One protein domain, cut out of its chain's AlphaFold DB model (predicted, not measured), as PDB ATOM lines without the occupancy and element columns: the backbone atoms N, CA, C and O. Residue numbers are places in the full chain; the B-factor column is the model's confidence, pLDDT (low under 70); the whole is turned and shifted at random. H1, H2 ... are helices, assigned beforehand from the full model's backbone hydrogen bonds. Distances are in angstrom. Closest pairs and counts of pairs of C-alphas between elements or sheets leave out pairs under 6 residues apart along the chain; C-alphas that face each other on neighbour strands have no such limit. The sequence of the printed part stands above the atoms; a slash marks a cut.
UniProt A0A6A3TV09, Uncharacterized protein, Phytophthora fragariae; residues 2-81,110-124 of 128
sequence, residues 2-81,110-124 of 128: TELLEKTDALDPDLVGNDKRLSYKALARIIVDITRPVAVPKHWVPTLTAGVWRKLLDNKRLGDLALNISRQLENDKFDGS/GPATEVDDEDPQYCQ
ATOM      1  N   THR A   2      23.950 -72.897 116.098       58.47
ATOM      2  CA  THR A   2      23.139 -71.748 115.632       58.47
ATOM      3  C   THR A   2      23.235 -70.513 116.537       58.47
ATOM      4  O   THR A   2      23.466 -69.415 116.039       58.47
ATOM      5  N   GLU A   3      23.204 -70.695 117.860       64.06
ATOM      6  CA  GLU A   3      23.281 -69.582 118.820       64.06
ATOM      7  C   GLU A   3      24.541 -68.707 118.700       64.06
ATOM      8  O   GLU A   3      24.488 -67.507 118.954       64.06
ATOM      9  N   LEU A   4      25.693 -69.283 118.341       66.31
ATOM     10  CA  LEU A   4      26.939 -68.521 118.195       66.31
ATOM     11  C   LEU A   4      26.921 -67.644 116.941       66.31
ATOM     12  O   LEU A   4      27.422 -66.519 116.963       66.31
ATOM     13  N   LEU A   5      26.329 -68.145 115.859       71.44
ATOM     14  CA  LEU A   5      26.194 -67.397 114.611       71.44
ATOM     15  C   LEU A   5      25.187 -66.248 114.756       71.44
ATOM     16  O   LEU A   5      25.397 -65.172 114.205       71.44
ATOM     17  N   GLU A   6      24.135 -66.447 115.550       74.56
ATOM     18  CA  GLU A   6      23.158 -65.406 115.881       74.56
ATOM     19  C   GLU A   6      23.748 -64.291 116.757       74.56
ATOM     20  O   GLU A   6      23.438 -63.121 116.551       74.56
ATOM     21  N   LYS A   7      24.620 -64.629 117.718       75.44
ATOM     22  CA  LYS A   7      25.180 -63.676 118.698       75.44
ATOM     23  C   LYS A   7      26.317 -62.796 118.158       75.44
ATOM     24  O   LYS A   7      26.770 -61.904 118.869       75.44
ATOM     25  N   THR A   8      26.818 -63.054 116.948       72.94
ATOM     26  CA  THR A   8      28.057 -62.446 116.418       72.94
ATOM     27  C   THR A   8      27.840 -61.481 115.249       72.94
ATOM     28  O   THR A   8      28.813 -61.066 114.623       72.94
ATOM     29  N   ASP A   9      26.587 -61.133 114.928       81.12
ATOM     30  CA  ASP A   9      26.177 -60.359 113.736       81.12
ATOM     31  C   ASP A   9      26.633 -60.971 112.392       81.12
ATOM     32  O   ASP A   9      26.429 -60.396 111.320       81.12
ATOM     33  N   ALA A  10      27.215 -62.172 112.423       84.94
ATOM     34  CA  ALA A  10      27.870 -62.799 111.283       84.94
ATOM     35  C   ALA A  10      26.902 -63.144 110.144       84.94
ATOM     36  O   ALA A  10      27.305 -63.199 108.979       84.94
ATOM     37  N   LEU A  11      25.630 -63.357 110.491       88.44
ATOM     38  CA  LEU A  11      24.547 -63.710 109.580       88.44
ATOM     39  C   LEU A  11      23.801 -62.501 109.006       88.44
ATOM     40  O   LEU A  11      22.989 -62.693 108.102       88.44
ATOM     41  N   ASP A  12      24.029 -61.279 109.505       88.31
ATOM     42  CA  ASP A  12      23.264 -60.115 109.055       88.31
ATOM     43  C   ASP A  12      23.678 -59.710 107.627       88.31
ATOM     44  O   ASP A  12      24.785 -59.199 107.430       88.31
ATOM     45  N   PRO A  13      22.806 -59.867 106.611       87.12
ATOM     46  CA  PRO A  13      23.149 -59.528 105.237       87.12
ATOM     47  C   PRO A  13      23.358 -58.026 104.999       87.12
ATOM     48  O   PRO A  13      23.981 -57.677 103.999       87.12
ATOM     49  N   ASP A  14      22.898 -57.145 105.890       86.81
ATOM     50  CA  ASP A  14      23.008 -55.688 105.732       86.81
ATOM     51  C   ASP A  14      24.192 -55.086 106.499       86.81
ATOM     52  O   ASP A  14      24.437 -53.879 106.413       86.81
ATOM     53  N   LEU A  15      24.953 -55.903 107.237       85.12
ATOM     54  CA  LEU A  15      26.107 -55.410 107.976       85.12
ATOM     55  C   LEU A  15      27.181 -54.902 107.000       85.12
ATOM     56  O   LEU A  15      27.735 -55.651 106.193       85.12
ATOM     57  N   VAL A  16      27.456 -53.597 107.070       70.69
ATOM     58  CA  VAL A  16      28.378 -52.885 106.164       70.69
ATOM     59  C   VAL A  16      29.845 -53.243 106.452       70.69
ATOM     60  O   VAL A  16      30.679 -53.214 105.548       70.69
ATOM     61  N   GLY A  17      30.158 -53.620 107.697       66.12
ATOM     62  CA  GLY A  17      31.470 -54.124 108.108       66.12
ATOM     63  C   GLY A  17      31.648 -55.602 107.754       66.12
ATOM     64  O   GLY A  17      31.022 -56.478 108.350       66.12
ATOM     65  N   ASN A  18      32.517 -55.889 106.781       59.97
ATOM     66  CA  ASN A  18      32.862 -57.263 106.383       59.97
ATOM     67  C   ASN A  18      33.769 -57.984 107.396       59.97
ATOM     68  O   ASN A  18      34.022 -59.171 107.245       59.97
ATOM     69  N   ASP A  19      34.292 -57.275 108.391       68.69
ATOM     70  CA  ASP A  19      35.138 -57.818 109.455       68.69
ATOM     71  C   ASP A  19      34.366 -58.745 110.404       68.69
ATOM     72  O   ASP A  19      34.961 -59.619 111.029       68.69
ATOM     73  N   LYS A  20      33.043 -58.576 110.482       73.56
ATOM     74  CA  LYS A  20      32.161 -59.368 111.350       73.56
ATOM     75  C   LYS A  20      31.172 -60.228 110.573       73.56
ATOM     76  O   LYS A  20      30.767 -61.274 111.063       73.56
ATOM     77  N   ARG A  21      30.804 -59.809 109.358       85.56
ATOM     78  CA  ARG A  21      29.847 -60.517 108.501       85.56
ATOM     79  C   ARG A  21      30.521 -61.613 107.685       85.56
ATOM     80  O   ARG A  21      31.557 -61.386 107.062       85.56
ATOM     81  N   LEU A  22      29.866 -62.767 107.575       85.38
ATOM     82  CA  LEU A  22      30.257 -63.781 106.602       85.38
ATOM     83  C   LEU A  22      30.175 -63.239 105.165       85.38
ATOM     84  O   LEU A  22      29.380 -62.358 104.828       85.38
ATOM     85  N   SER A  23      30.996 -63.797 104.277       86.50
ATOM     86  CA  SER A  23      30.920 -63.458 102.853       86.50
ATOM     87  C   SER A  23      29.545 -63.809 102.269       86.50
ATOM     88  O   SER A  23      28.919 -64.781 102.688       86.50
ATOM     89  N   TYR A  24      29.099 -63.091 101.230       89.62
ATOM     90  CA  TYR A  24      27.840 -63.411 100.537       89.62
ATOM     91  C   TYR A  24      27.779 -64.872 100.062       89.62
ATOM     92  O   TYR A  24      26.724 -65.492 100.133       89.62
ATOM     93  N   LYS A  25      28.909 -65.441  99.618       90.06
ATOM     94  CA  LYS A  25      28.999 -66.849  99.200       90.06
ATOM     95  C   LYS A  25      28.750 -67.805 100.370       90.06
ATOM     96  O   LYS A  25      28.029 -68.783 100.199       90.06
ATOM     97  N   ALA A  26      29.301 -67.508 101.548       89.00
ATOM     98  CA  ALA A  26      29.063 -68.289 102.761       89.00
ATOM     99  C   ALA A  26      27.612 -68.150 103.251       89.00
ATOM    100  O   ALA A  26      26.969 -69.160 103.514       89.00
ATOM    101  N   LEU A  27      27.061 -66.932 103.276       91.75
ATOM    102  CA  LEU A  27      25.655 -66.686 103.624       91.75
ATOM    103  C   LEU A  27      24.693 -67.429 102.684       91.75
ATOM    104  O   LEU A  27      23.763 -68.087 103.138       91.75
ATOM    105  N   ALA A  28      24.942 -67.391 101.374       93.31
ATOM    106  CA  ALA A  28      24.135 -68.121 100.402       93.31
ATOM    107  C   ALA A  28      24.274 -69.646 100.545       93.31
ATOM    108  O   ALA A  28      23.288 -70.360 100.389       93.31
ATOM    109  N   ARG A  29      25.463 -70.163 100.888       92.31
ATOM    110  CA  ARG A  29      25.649 -71.592 101.194       92.31
ATOM    111  C   ARG A  29      24.828 -72.011 102.416       92.31
ATOM    112  O   ARG A  29      24.175 -73.046 102.351       92.31
ATOM    113  N   ILE A  30      24.807 -71.180 103.459       90.69
ATOM    114  CA  ILE A  30      23.983 -71.393 104.654       90.69
ATOM    115  C   ILE A  30      22.498 -71.466 104.279       90.69
ATOM    116  O   ILE A  30      21.827 -72.387 104.732       90.69
ATOM    117  N   ILE A  31      21.994 -70.578 103.408       92.81
ATOM    118  CA  ILE A  31      20.612 -70.670 102.893       92.81
ATOM    119  C   ILE A  31      20.362 -72.039 102.252       92.81
ATOM    120  O   ILE A  31      19.357 -72.676 102.555       92.81
ATOM    121  N   VAL A  32      21.264 -72.510 101.385       92.19
ATOM    122  CA  VAL A  32      21.127 -73.836 100.758       92.19
ATOM    123  C   VAL A  32      21.069 -74.944 101.810       92.19
ATOM    124  O   VAL A  32      20.252 -75.849 101.688       92.19
ATOM    125  N   ASP A  33      21.913 -74.887 102.838       88.25
ATOM    126  CA  ASP A  33      21.970 -75.934 103.858       88.25
ATOM    127  C   ASP A  33      20.731 -75.950 104.770       88.25
ATOM    128  O   ASP A  33      20.202 -77.027 105.029       88.25
ATOM    129  N   ILE A  34      20.206 -74.791 105.189       86.62
ATOM    130  CA  ILE A  34      19.031 -74.723 106.086       86.62
ATOM    131  C   ILE A  34      17.695 -74.969 105.371       86.62
ATOM    132  O   ILE A  34      16.708 -75.299 106.019       86.62
ATOM    133  N   THR A  35      17.643 -74.789 104.046       87.00
ATOM    134  CA  THR A  35      16.432 -75.013 103.230       87.00
ATOM    135  C   THR A  35      16.387 -76.398 102.589       87.00
ATOM    136  O   THR A  35      15.385 -76.772 101.977       87.00
ATOM    137  N   ARG A  36      17.466 -77.179 102.703       83.75
ATOM    138  CA  ARG A  36      17.535 -78.526 102.142       83.75
ATOM    139  C   ARG A  36      16.641 -79.489 102.933       83.75
ATOM    140  O   ARG A  36      16.705 -79.499 104.160       83.75
ATOM    141  N   PRO A  37      15.865 -80.360 102.259       80.00
ATOM    142  CA  PRO A  37      15.015 -81.347 102.922       80.00
ATOM    143  C   PRO A  37      15.853 -82.554 103.371       80.00
ATOM    144  O   PRO A  37      15.741 -83.650 102.825       80.00
ATOM    145  N   VAL A  38      16.752 -82.335 104.331       80.00
ATOM    146  CA  VAL A  38      17.641 -83.360 104.891       80.00
ATOM    147  C   VAL A  38      17.382 -83.474 106.387       80.00
ATOM    148  O   VAL A  38      17.236 -82.467 107.076       80.00
ATOM    149  N   ALA A  39      17.341 -84.708 106.890       79.88
ATOM    150  CA  ALA A  39      17.247 -84.954 108.320       79.88
ATOM    151  C   ALA A  39      18.524 -84.464 109.013       79.88
ATOM    152  O   ALA A  39      19.619 -84.957 108.737       79.88
ATOM    153  N   VAL A  40      18.376 -83.502 109.920       77.81
ATOM    154  CA  VAL A  40      19.475 -82.938 110.713       77.81
ATOM    155  C   VAL A  40      19.125 -82.977 112.199       77.81
ATOM    156  O   VAL A  40      17.937 -83.006 112.544       77.81
ATOM    157  N   PRO A  41      20.125 -82.975 113.098       81.31
ATOM    158  CA  PRO A  41      19.888 -82.790 114.521       81.31
ATOM    159  C   PRO A  41      19.027 -81.551 114.780       81.31
ATOM    160  O   PRO A  41      19.255 -80.484 114.212       81.31
ATOM    161  N   LYS A  42      18.041 -81.667 115.666       77.38
ATOM    162  CA  LYS A  42      17.055 -80.615 115.944       77.38
ATOM    163  C   LYS A  42      17.696 -79.294 116.355       77.38
ATOM    164  O   LYS A  42      17.248 -78.232 115.948       77.38
ATOM    165  N   HIS A  43      18.774 -79.365 117.123       75.06
ATOM    166  CA  HIS A  43      19.498 -78.190 117.598       75.06
ATOM    167  C   HIS A  43      20.357 -77.510 116.506       75.06
ATOM    168  O   HIS A  43      20.952 -76.459 116.757       75.06
ATOM    169  N   TRP A  44      20.446 -78.095 115.304       77.25
ATOM    170  CA  TRP A  44      21.040 -77.461 114.120       77.25
ATOM    171  C   TRP A  44      20.016 -76.660 113.323       77.25
ATOM    172  O   TRP A  44      20.420 -75.797 112.549       77.25
ATOM    173  N   VAL A  45      18.719 -76.927 113.502       78.94
ATOM    174  CA  VAL A  45      17.647 -76.230 112.788       78.94
ATOM    175  C   VAL A  45      17.429 -74.867 113.446       78.94
ATOM    176  O   VAL A  45      17.012 -74.808 114.605       78.94
ATOM    177  N   PRO A  46      17.711 -73.754 112.751       81.88
ATOM    178  CA  PRO A  46      17.433 -72.438 113.296       81.88
ATOM    179  C   PRO A  46      15.942 -72.097 113.190       81.88
ATOM    180  O   PRO A  46      15.212 -72.648 112.367       81.88
ATOM    181  N   THR A  47      15.483 -71.128 113.981       84.25
ATOM    182  CA  THR A  47      14.118 -70.598 113.853       84.25
ATOM    183  C   THR A  47      14.006 -69.711 112.609       84.25
ATOM    184  O   THR A  47      14.316 -68.522 112.643       84.25
ATOM    185  N   LEU A  48      13.541 -70.286 111.497       84.62
ATOM    186  CA  LEU A  48      13.486 -69.624 110.182       84.62
ATOM    187  C   LEU A  48      12.435 -68.512 110.068       84.62
ATOM    188  O   LEU A  48      12.467 -67.707 109.137       84.62
ATOM    189  N   THR A  49      11.482 -68.458 110.994       83.44
ATOM    190  CA  THR A  49      10.332 -67.552 110.906       83.44
ATOM    191  C   THR A  49      10.616 -66.146 111.427       83.44
ATOM    192  O   THR A  49       9.851 -65.235 111.105       83.44
ATOM    193  N   ALA A  50      11.715 -65.936 112.161       83.25
ATOM    194  CA  ALA A  50      12.043 -64.665 112.800       83.25
ATOM    195  C   ALA A  50      13.551 -64.346 112.787       83.25
ATOM    196  O   ALA A  50      14.395 -65.162 112.415       83.25
ATOM    197  N   GLY A  51      13.885 -63.122 113.205       87.94
ATOM    198  CA  GLY A  51      15.261 -62.697 113.462       87.94
ATOM    199  C   GLY A  51      16.167 -62.685 112.229       87.94
ATOM    200  O   GLY A  51      15.728 -62.454 111.099       87.94
ATOM    201  N   VAL A  52      17.462 -62.912 112.466       88.25
ATOM    202  CA  VAL A  52      18.500 -62.843 111.427       88.25
ATOM    203  C   VAL A  52      18.332 -63.924 110.356       88.25
ATOM    204  O   VAL A  52      18.630 -63.678 109.193       88.25
ATOM    205  N   TRP A  53      17.769 -65.083 110.709       89.44
ATOM    206  CA  TRP A  53      17.494 -66.169 109.766       89.44
ATOM    207  C   TRP A  53      16.389 -65.816 108.780       89.44
ATOM    208  O   TRP A  53      16.576 -65.979 107.577       89.44
ATOM    209  N   ARG A  54      15.272 -65.249 109.257       91.06
ATOM    210  CA  ARG A  54      14.228 -64.731 108.361       91.06
ATOM    211  C   ARG A  54      14.786 -63.639 107.446       91.06
ATOM    212  O   ARG A  54      14.569 -63.679 106.240       91.06
ATOM    213  N   LYS A  55      15.574 -62.715 108.004       91.62
ATOM    214  CA  LYS A  55      16.237 -61.642 107.244       91.62
ATOM    215  C   LYS A  55      17.163 -62.184 106.144       91.62
ATOM    216  O   LYS A  55      17.193 -61.642 105.041       91.62
ATOM    217  N   LEU A  56      17.905 -63.253 106.439       90.75
ATOM    218  CA  LEU A  56      18.761 -63.959 105.487       90.75
ATOM    219  C   LEU A  56      17.933 -64.560 104.336       90.75
ATOM    220  O   LEU A  56      18.288 -64.369 103.173       90.75
ATOM    221  N   LEU A  57      16.826 -65.239 104.658       91.56
ATOM    222  CA  LEU A  57      15.930 -65.873 103.683       91.56
ATOM    223  C   LEU A  57      15.211 -64.861 102.778       91.56
ATOM    224  O   LEU A  57      15.046 -65.115 101.587       91.56
ATOM    225  N   ASP A  58      14.827 -63.702 103.312       93.75
ATOM    226  CA  ASP A  58      14.114 -62.665 102.555       93.75
ATOM    227  C   ASP A  58      15.039 -61.867 101.607       93.75
ATOM    228  O   ASP A  58      14.581 -61.098 100.751       93.75
ATOM    229  N   ASN A  59      16.361 -62.036 101.718       94.31
ATOM    230  CA  ASN A  59      17.321 -61.317 100.891       94.31
ATOM    231  C   ASN A  59      17.389 -61.896  99.466       94.31
ATOM    232  O   ASN A  59      18.071 -62.886  99.199       94.31
ATOM    233  N   LYS A  60      16.751 -61.209  98.508       93.81
ATOM    234  CA  LYS A  60      16.694 -61.631  97.093       93.81
ATOM    235  C   LYS A  60      18.061 -61.923  96.467       93.81
ATOM    236  O   LYS A  60      18.205 -62.908  95.754       93.81
ATOM    237  N   ARG A  61      19.076 -61.094  96.744       92.94
ATOM    238  CA  ARG A  61      20.421 -61.261  96.157       92.94
ATOM    239  C   ARG A  61      21.093 -62.533  96.660       92.94
ATOM    240  O   ARG A  61      21.770 -63.214  95.893       92.94
ATOM    241  N   LEU A  62      20.920 -62.838  97.945       94.81
ATOM    242  CA  LEU A  62      21.393 -64.087  98.529       94.81
ATOM    243  C   LEU A  62      20.595 -65.288  98.017       94.81
ATOM    244  O   LEU A  62      21.204 -66.317  97.750       94.81
ATOM    245  N   GLY A  63      19.284 -65.146  97.807       94.06
ATOM    246  CA  GLY A  63      18.442 -66.174  97.191       94.06
ATOM    247  C   GLY A  63      18.907 -66.561  95.781       94.06
ATOM    248  O   GLY A  63      19.123 -67.740  95.504       94.06
ATOM    249  N   ASP A  64      19.164 -65.581  94.912       95.56
ATOM    250  CA  ASP A  64      19.692 -65.830  93.561       95.56
ATOM    251  C   ASP A  64      21.061 -66.531  93.600       95.56
ATOM    252  O   ASP A  64      21.339 -67.453  92.823       95.56
ATOM    253  N   LEU A  65      21.927 -66.122  94.535       95.19
ATOM    254  CA  LEU A  65      23.237 -66.739  94.727       95.19
ATOM    255  C   LEU A  65      23.117 -68.169  95.272       95.19
ATOM    256  O   LEU A  65      23.852 -69.046  94.824       95.19
ATOM    257  N   ALA A  66      22.179 -68.418  96.186       94.81
ATOM    258  CA  ALA A  66      21.902 -69.739  96.735       94.81
ATOM    259  C   ALA A  66      21.440 -70.703  95.635       94.81
ATOM    260  O   ALA A  66      21.964 -71.808  95.542       94.81
ATOM    261  N   LEU A  67      20.562 -70.266  94.724       94.56
ATOM    262  CA  LEU A  67      20.156 -71.066  93.560       94.56
ATOM    263  C   LEU A  67      21.342 -71.423  92.651       94.56
ATOM    264  O   LEU A  67      21.436 -72.550  92.159       94.56
ATOM    265  N   ASN A  68      22.265 -70.483  92.432       94.06
ATOM    266  CA  ASN A  68      23.483 -70.749  91.666       94.06
ATOM    267  C   ASN A  68      24.372 -71.783  92.377       94.06
ATOM    268  O   ASN A  68      24.800 -72.756  91.758       94.06
ATOM    269  N   ILE A  69      24.589 -71.619  93.685       93.44
ATOM    270  CA  ILE A  69      25.367 -72.551  94.509       93.44
ATOM    271  C   ILE A  69      24.740 -73.949  94.515       93.44
ATOM    272  O   ILE A  69      25.461 -74.923  94.312       93.44
ATOM    273  N   SER A  70      23.419 -74.069  94.674       92.88
ATOM    274  CA  SER A  70      22.709 -75.353  94.598       92.88
ATOM    275  C   SER A  70      23.001 -76.078  93.288       92.88
ATOM    276  O   SER A  70      23.402 -77.239  93.305       92.88
ATOM    277  N   ARG A  71      22.930 -75.368  92.154       93.25
ATOM    278  CA  ARG A  71      23.268 -75.934  90.840       93.25
ATOM    279  C   ARG A  71      24.740 -76.337  90.735       93.25
ATOM    280  O   ARG A  71      25.064 -77.322  90.076       93.25
ATOM    281  N   GLN A  72      25.653 -75.574  91.334       91.81
ATOM    282  CA  GLN A  72      27.073 -75.937  91.354       91.81
ATOM    283  C   GLN A  72      27.314 -77.209  92.168       91.81
ATOM    284  O   GLN A  72      28.092 -78.049  91.732       91.81
ATOM    285  N   LEU A  73      26.627 -77.377  93.301       90.19
ATOM    286  CA  LEU A  73      26.718 -78.579  94.134       90.19
ATOM    287  C   LEU A  73      26.165 -79.814  93.416       90.19
ATOM    288  O   LEU A  73      26.787 -80.866  93.464       90.19
ATOM    289  N   GLU A  74      25.040 -79.683  92.709       89.88
ATOM    290  CA  GLU A  74      24.467 -80.770  91.898       89.88
ATOM    291  C   GLU A  74      25.417 -81.261  90.800       89.88
ATOM    292  O   GLU A  74      25.406 -82.436  90.446       89.88
ATOM    293  N   ASN A  75      26.242 -80.361  90.263       92.44
ATOM    294  CA  ASN A  75      27.193 -80.667  89.196       92.44
ATOM    295  C   ASN A  75      28.624 -80.910  89.703       92.44
ATOM    296  O   ASN A  75      29.532 -80.953  88.875       92.44
ATOM    297  N   ASP A  76      28.829 -81.003  91.021       85.25
ATOM    298  CA  ASP A  76      30.141 -81.143  91.679       85.25
ATOM    299  C   ASP A  76      31.177 -80.075  91.258       85.25
ATOM    300  O   ASP A  76      32.371 -80.311  91.100       85.25
ATOM    301  N   LYS A  77      30.692 -78.854  91.015       89.31
ATOM    302  CA  LYS A  77      31.475 -77.686  90.566       89.31
ATOM    303  C   LYS A  77      31.570 -76.593  91.620       89.31
ATOM    304  O   LYS A  77      32.066 -75.503  91.332       89.31
ATOM    305  N   PHE A  78      31.029 -76.832  92.809       85.44
ATOM    306  CA  PHE A  78      31.071 -75.842  93.869       85.44
ATOM    307  C   PHE A  78      32.484 -75.757  94.444       85.44
ATOM    308  O   PHE A  78      32.937 -76.641  95.161       85.44
ATOM    309  N   ASP A  79      33.164 -74.655  94.145       80.06
ATOM    310  CA  ASP A  79      34.469 -74.337  94.716       80.06
ATOM    311  C   ASP A  79      34.294 -73.778  96.138       80.06
ATOM    312  O   ASP A  79      34.067 -72.581  96.330       80.06
ATOM    313  N   GLY A  80      34.289 -74.646  97.148       69.62
ATOM    314  CA  GLY A  80      34.293 -74.233  98.553       69.62
ATOM    315  C   GLY A  80      35.685 -73.776  98.996       69.62
ATOM    316  O   GLY A  80      36.686 -74.306  98.524       69.62
ATOM    317  N   SER A  81      35.777 -72.833  99.942       66.00
ATOM    318  CA  SER A  81      37.062 -72.582 100.612       66.00
ATOM    319  C   SER A  81      37.510 -73.862 101.311       66.00
ATOM    320  O   SER A  81      36.906 -74.273 102.300       66.00
ATOM    321  N   GLY A 110      35.034 -76.086 116.469       61.75
ATOM    322  CA  GLY A 110      34.062 -75.203 117.106       61.75
ATOM    323  C   GLY A 110      34.304 -75.082 118.617       61.75
ATOM    324  O   GLY A 110      34.953 -75.946 119.210       61.75
ATOM    325  N   PRO A 111      33.795 -74.022 119.270       61.22
ATOM    326  CA  PRO A 111      33.756 -73.955 120.728       61.22
ATOM    327  C   PRO A 111      32.923 -75.114 121.288       61.22
ATOM    328  O   PRO A 111      31.979 -75.567 120.640       61.22
ATOM    329  N   ALA A 112      33.253 -75.564 122.502       63.44
ATOM    330  CA  ALA A 112      32.449 -76.563 123.196       63.44
ATOM    331  C   ALA A 112      31.005 -76.058 123.337       63.44
ATOM    332  O   ALA A 112      30.776 -74.936 123.795       63.44
ATOM    333  N   THR A 113      30.046 -76.874 122.914       63.28
ATOM    334  CA  THR A 113      28.618 -76.600 123.063       63.28
ATOM    335  C   THR A 113      28.065 -77.368 124.255       63.28
ATOM    336  O   THR A 113      28.520 -78.465 124.550       63.28
ATOM    337  N   GLU A 114      27.059 -76.806 124.928       66.81
ATOM    338  CA  GLU A 114      26.327 -77.502 126.003       66.81
ATOM    339  C   GLU A 114      25.416 -78.625 125.472       66.81
ATOM    340  O   GLU A 114      24.828 -79.371 126.250       66.81
ATOM    341  N   VAL A 115      25.278 -78.732 124.148       66.25
ATOM    342  CA  VAL A 115      24.466 -79.752 123.487       66.25
ATOM    343  C   VAL A 115      25.293 -81.019 123.293       66.25
ATOM    344  O   VAL A 115      26.396 -80.947 122.754       66.25
ATOM    345  N   ASP A 116      24.743 -82.151 123.731       65.62
ATOM    346  CA  ASP A 116      25.297 -83.483 123.500       65.62
ATOM    347  C   ASP A 116      25.018 -83.927 122.054       65.62
ATOM    348  O   ASP A 116      23.864 -84.102 121.652       65.62
ATOM    349  N   ASP A 117      26.086 -84.056 121.268       65.69
ATOM    350  CA  ASP A 117      26.050 -84.501 119.872       65.69
ATOM    351  C   ASP A 117      26.129 -86.040 119.734       65.69
ATOM    352  O   ASP A 117      26.041 -86.539 118.610       65.69
ATOM    353  N   GLU A 118      26.291 -86.811 120.826       65.12
ATOM    354  CA  GLU A 118      26.438 -88.279 120.767       65.12
ATOM    355  C   GLU A 118      25.106 -89.035 120.578       65.12
ATOM    356  O   GLU A 118      25.116 -90.142 120.033       65.12
ATOM    357  N   ASP A 119      23.960 -88.441 120.943       65.75
ATOM    358  CA  ASP A 119      22.611 -88.984 120.675       65.75
ATOM    359  C   ASP A 119      21.641 -87.901 120.152       65.75
ATOM    360  O   ASP A 119      20.754 -87.416 120.866       65.75
ATOM    361  N   PRO A 120      21.816 -87.439 118.901       66.50
ATOM    362  CA  PRO A 120      21.043 -86.325 118.380       66.50
ATOM    363  C   PRO A 120      19.604 -86.736 118.048       66.50
ATOM    364  O   PRO A 120      19.347 -87.619 117.228       66.50
ATOM    365  N   GLN A 121      18.631 -86.000 118.588       71.00
ATOM    366  CA  GLN A 121      17.252 -86.074 118.108       71.00
ATOM    367  C   GLN A 121      17.151 -85.391 116.736       71.00
ATOM    368  O   GLN A 121      17.392 -84.189 116.625       71.00
ATOM    369  N   TYR A 122      16.779 -86.133 115.692       72.81
ATOM    370  CA  TYR A 122      16.663 -85.609 114.326       72.81
ATOM    371  C   TYR A 122      15.298 -84.959 114.062       72.81
ATOM    372  O   TYR A 122      14.256 -85.498 114.442       72.81
ATOM    373  N   CYS A 123      15.294 -83.840 113.339       64.00
ATOM    374  CA  CYS A 123      14.094 -83.309 112.695       64.00
ATOM    375  C   CYS A 123      13.883 -84.028 111.357       64.00
ATOM    376  O   CYS A 123      14.774 -84.026 110.511       64.00
ATOM    377  N   GLN A 124      12.717 -84.656 111.162       58.81
ATOM    378  CA  GLN A 124      12.414 -85.399 109.929       58.81
ATOM    379  C   GLN A 124      11.922 -84.506 108.776       58.81
ATOM    380  O   GLN A 124      11.987 -84.929 107.625       58.81
TER     381      GLN A 124
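This is residues 2 to 81 and 110 to 124 of the 128 residues of an uncharacterized protein of Phytophthora fragariae (UniProt A0A6A3TV09). H4, the longest helix, and H2 cross as an X, while H3 makes a corner with the first end of H4. Short H1 is near H3, and residues 110 to 124 tie to the loop of residues 36 to 50 by antiparallel pairing of 40 to 41 with 122 to 123. The printed part has 95 residues, helices H1 to H4 in order and no named strand; the class is all helix, with 40 residues in named elements, under half. It is compact, radius of gyration of the C-alphas 14.1 A, spanning 36 by 33 by 27 A.

H4, residues 60 to 74, touches H2, residues 24 to 35, the closest C-alphas being Ala 28 and Ala 66, 4.6 A, at 73 degrees, only just about perpendicular. H3, residues 51 to 58, only just touches residues 27 to 31 of H2, with 3 pairs of C-alphas within 8 A; the closest are those of Ile 31 and Leu 57, 6.7 A. H1, residues 2 to 6, is apart from H2 and H4. Every O i to N i+4 pair in H1, H2, H3 and H4 is within hydrogen-bond range.

H4 is 21.3 A long, H2 16.5 A, H3 11.0 A and H1 6.3 A. C-alpha 2 is at (23.139, -71.748, 115.632) and C-alpha 74 at (24.467, -80.770, 91.898).

The C-alphas farthest apart, Val 16 and Asp 119, are 39.3 A apart. Residues 82 to 109 are cut out, with 17.0 A between C-alphas 81 and 110. Links H1 to H2 and H2 to H3 are long. Confidence is under 70 in 21 residues, among them 110 to 120.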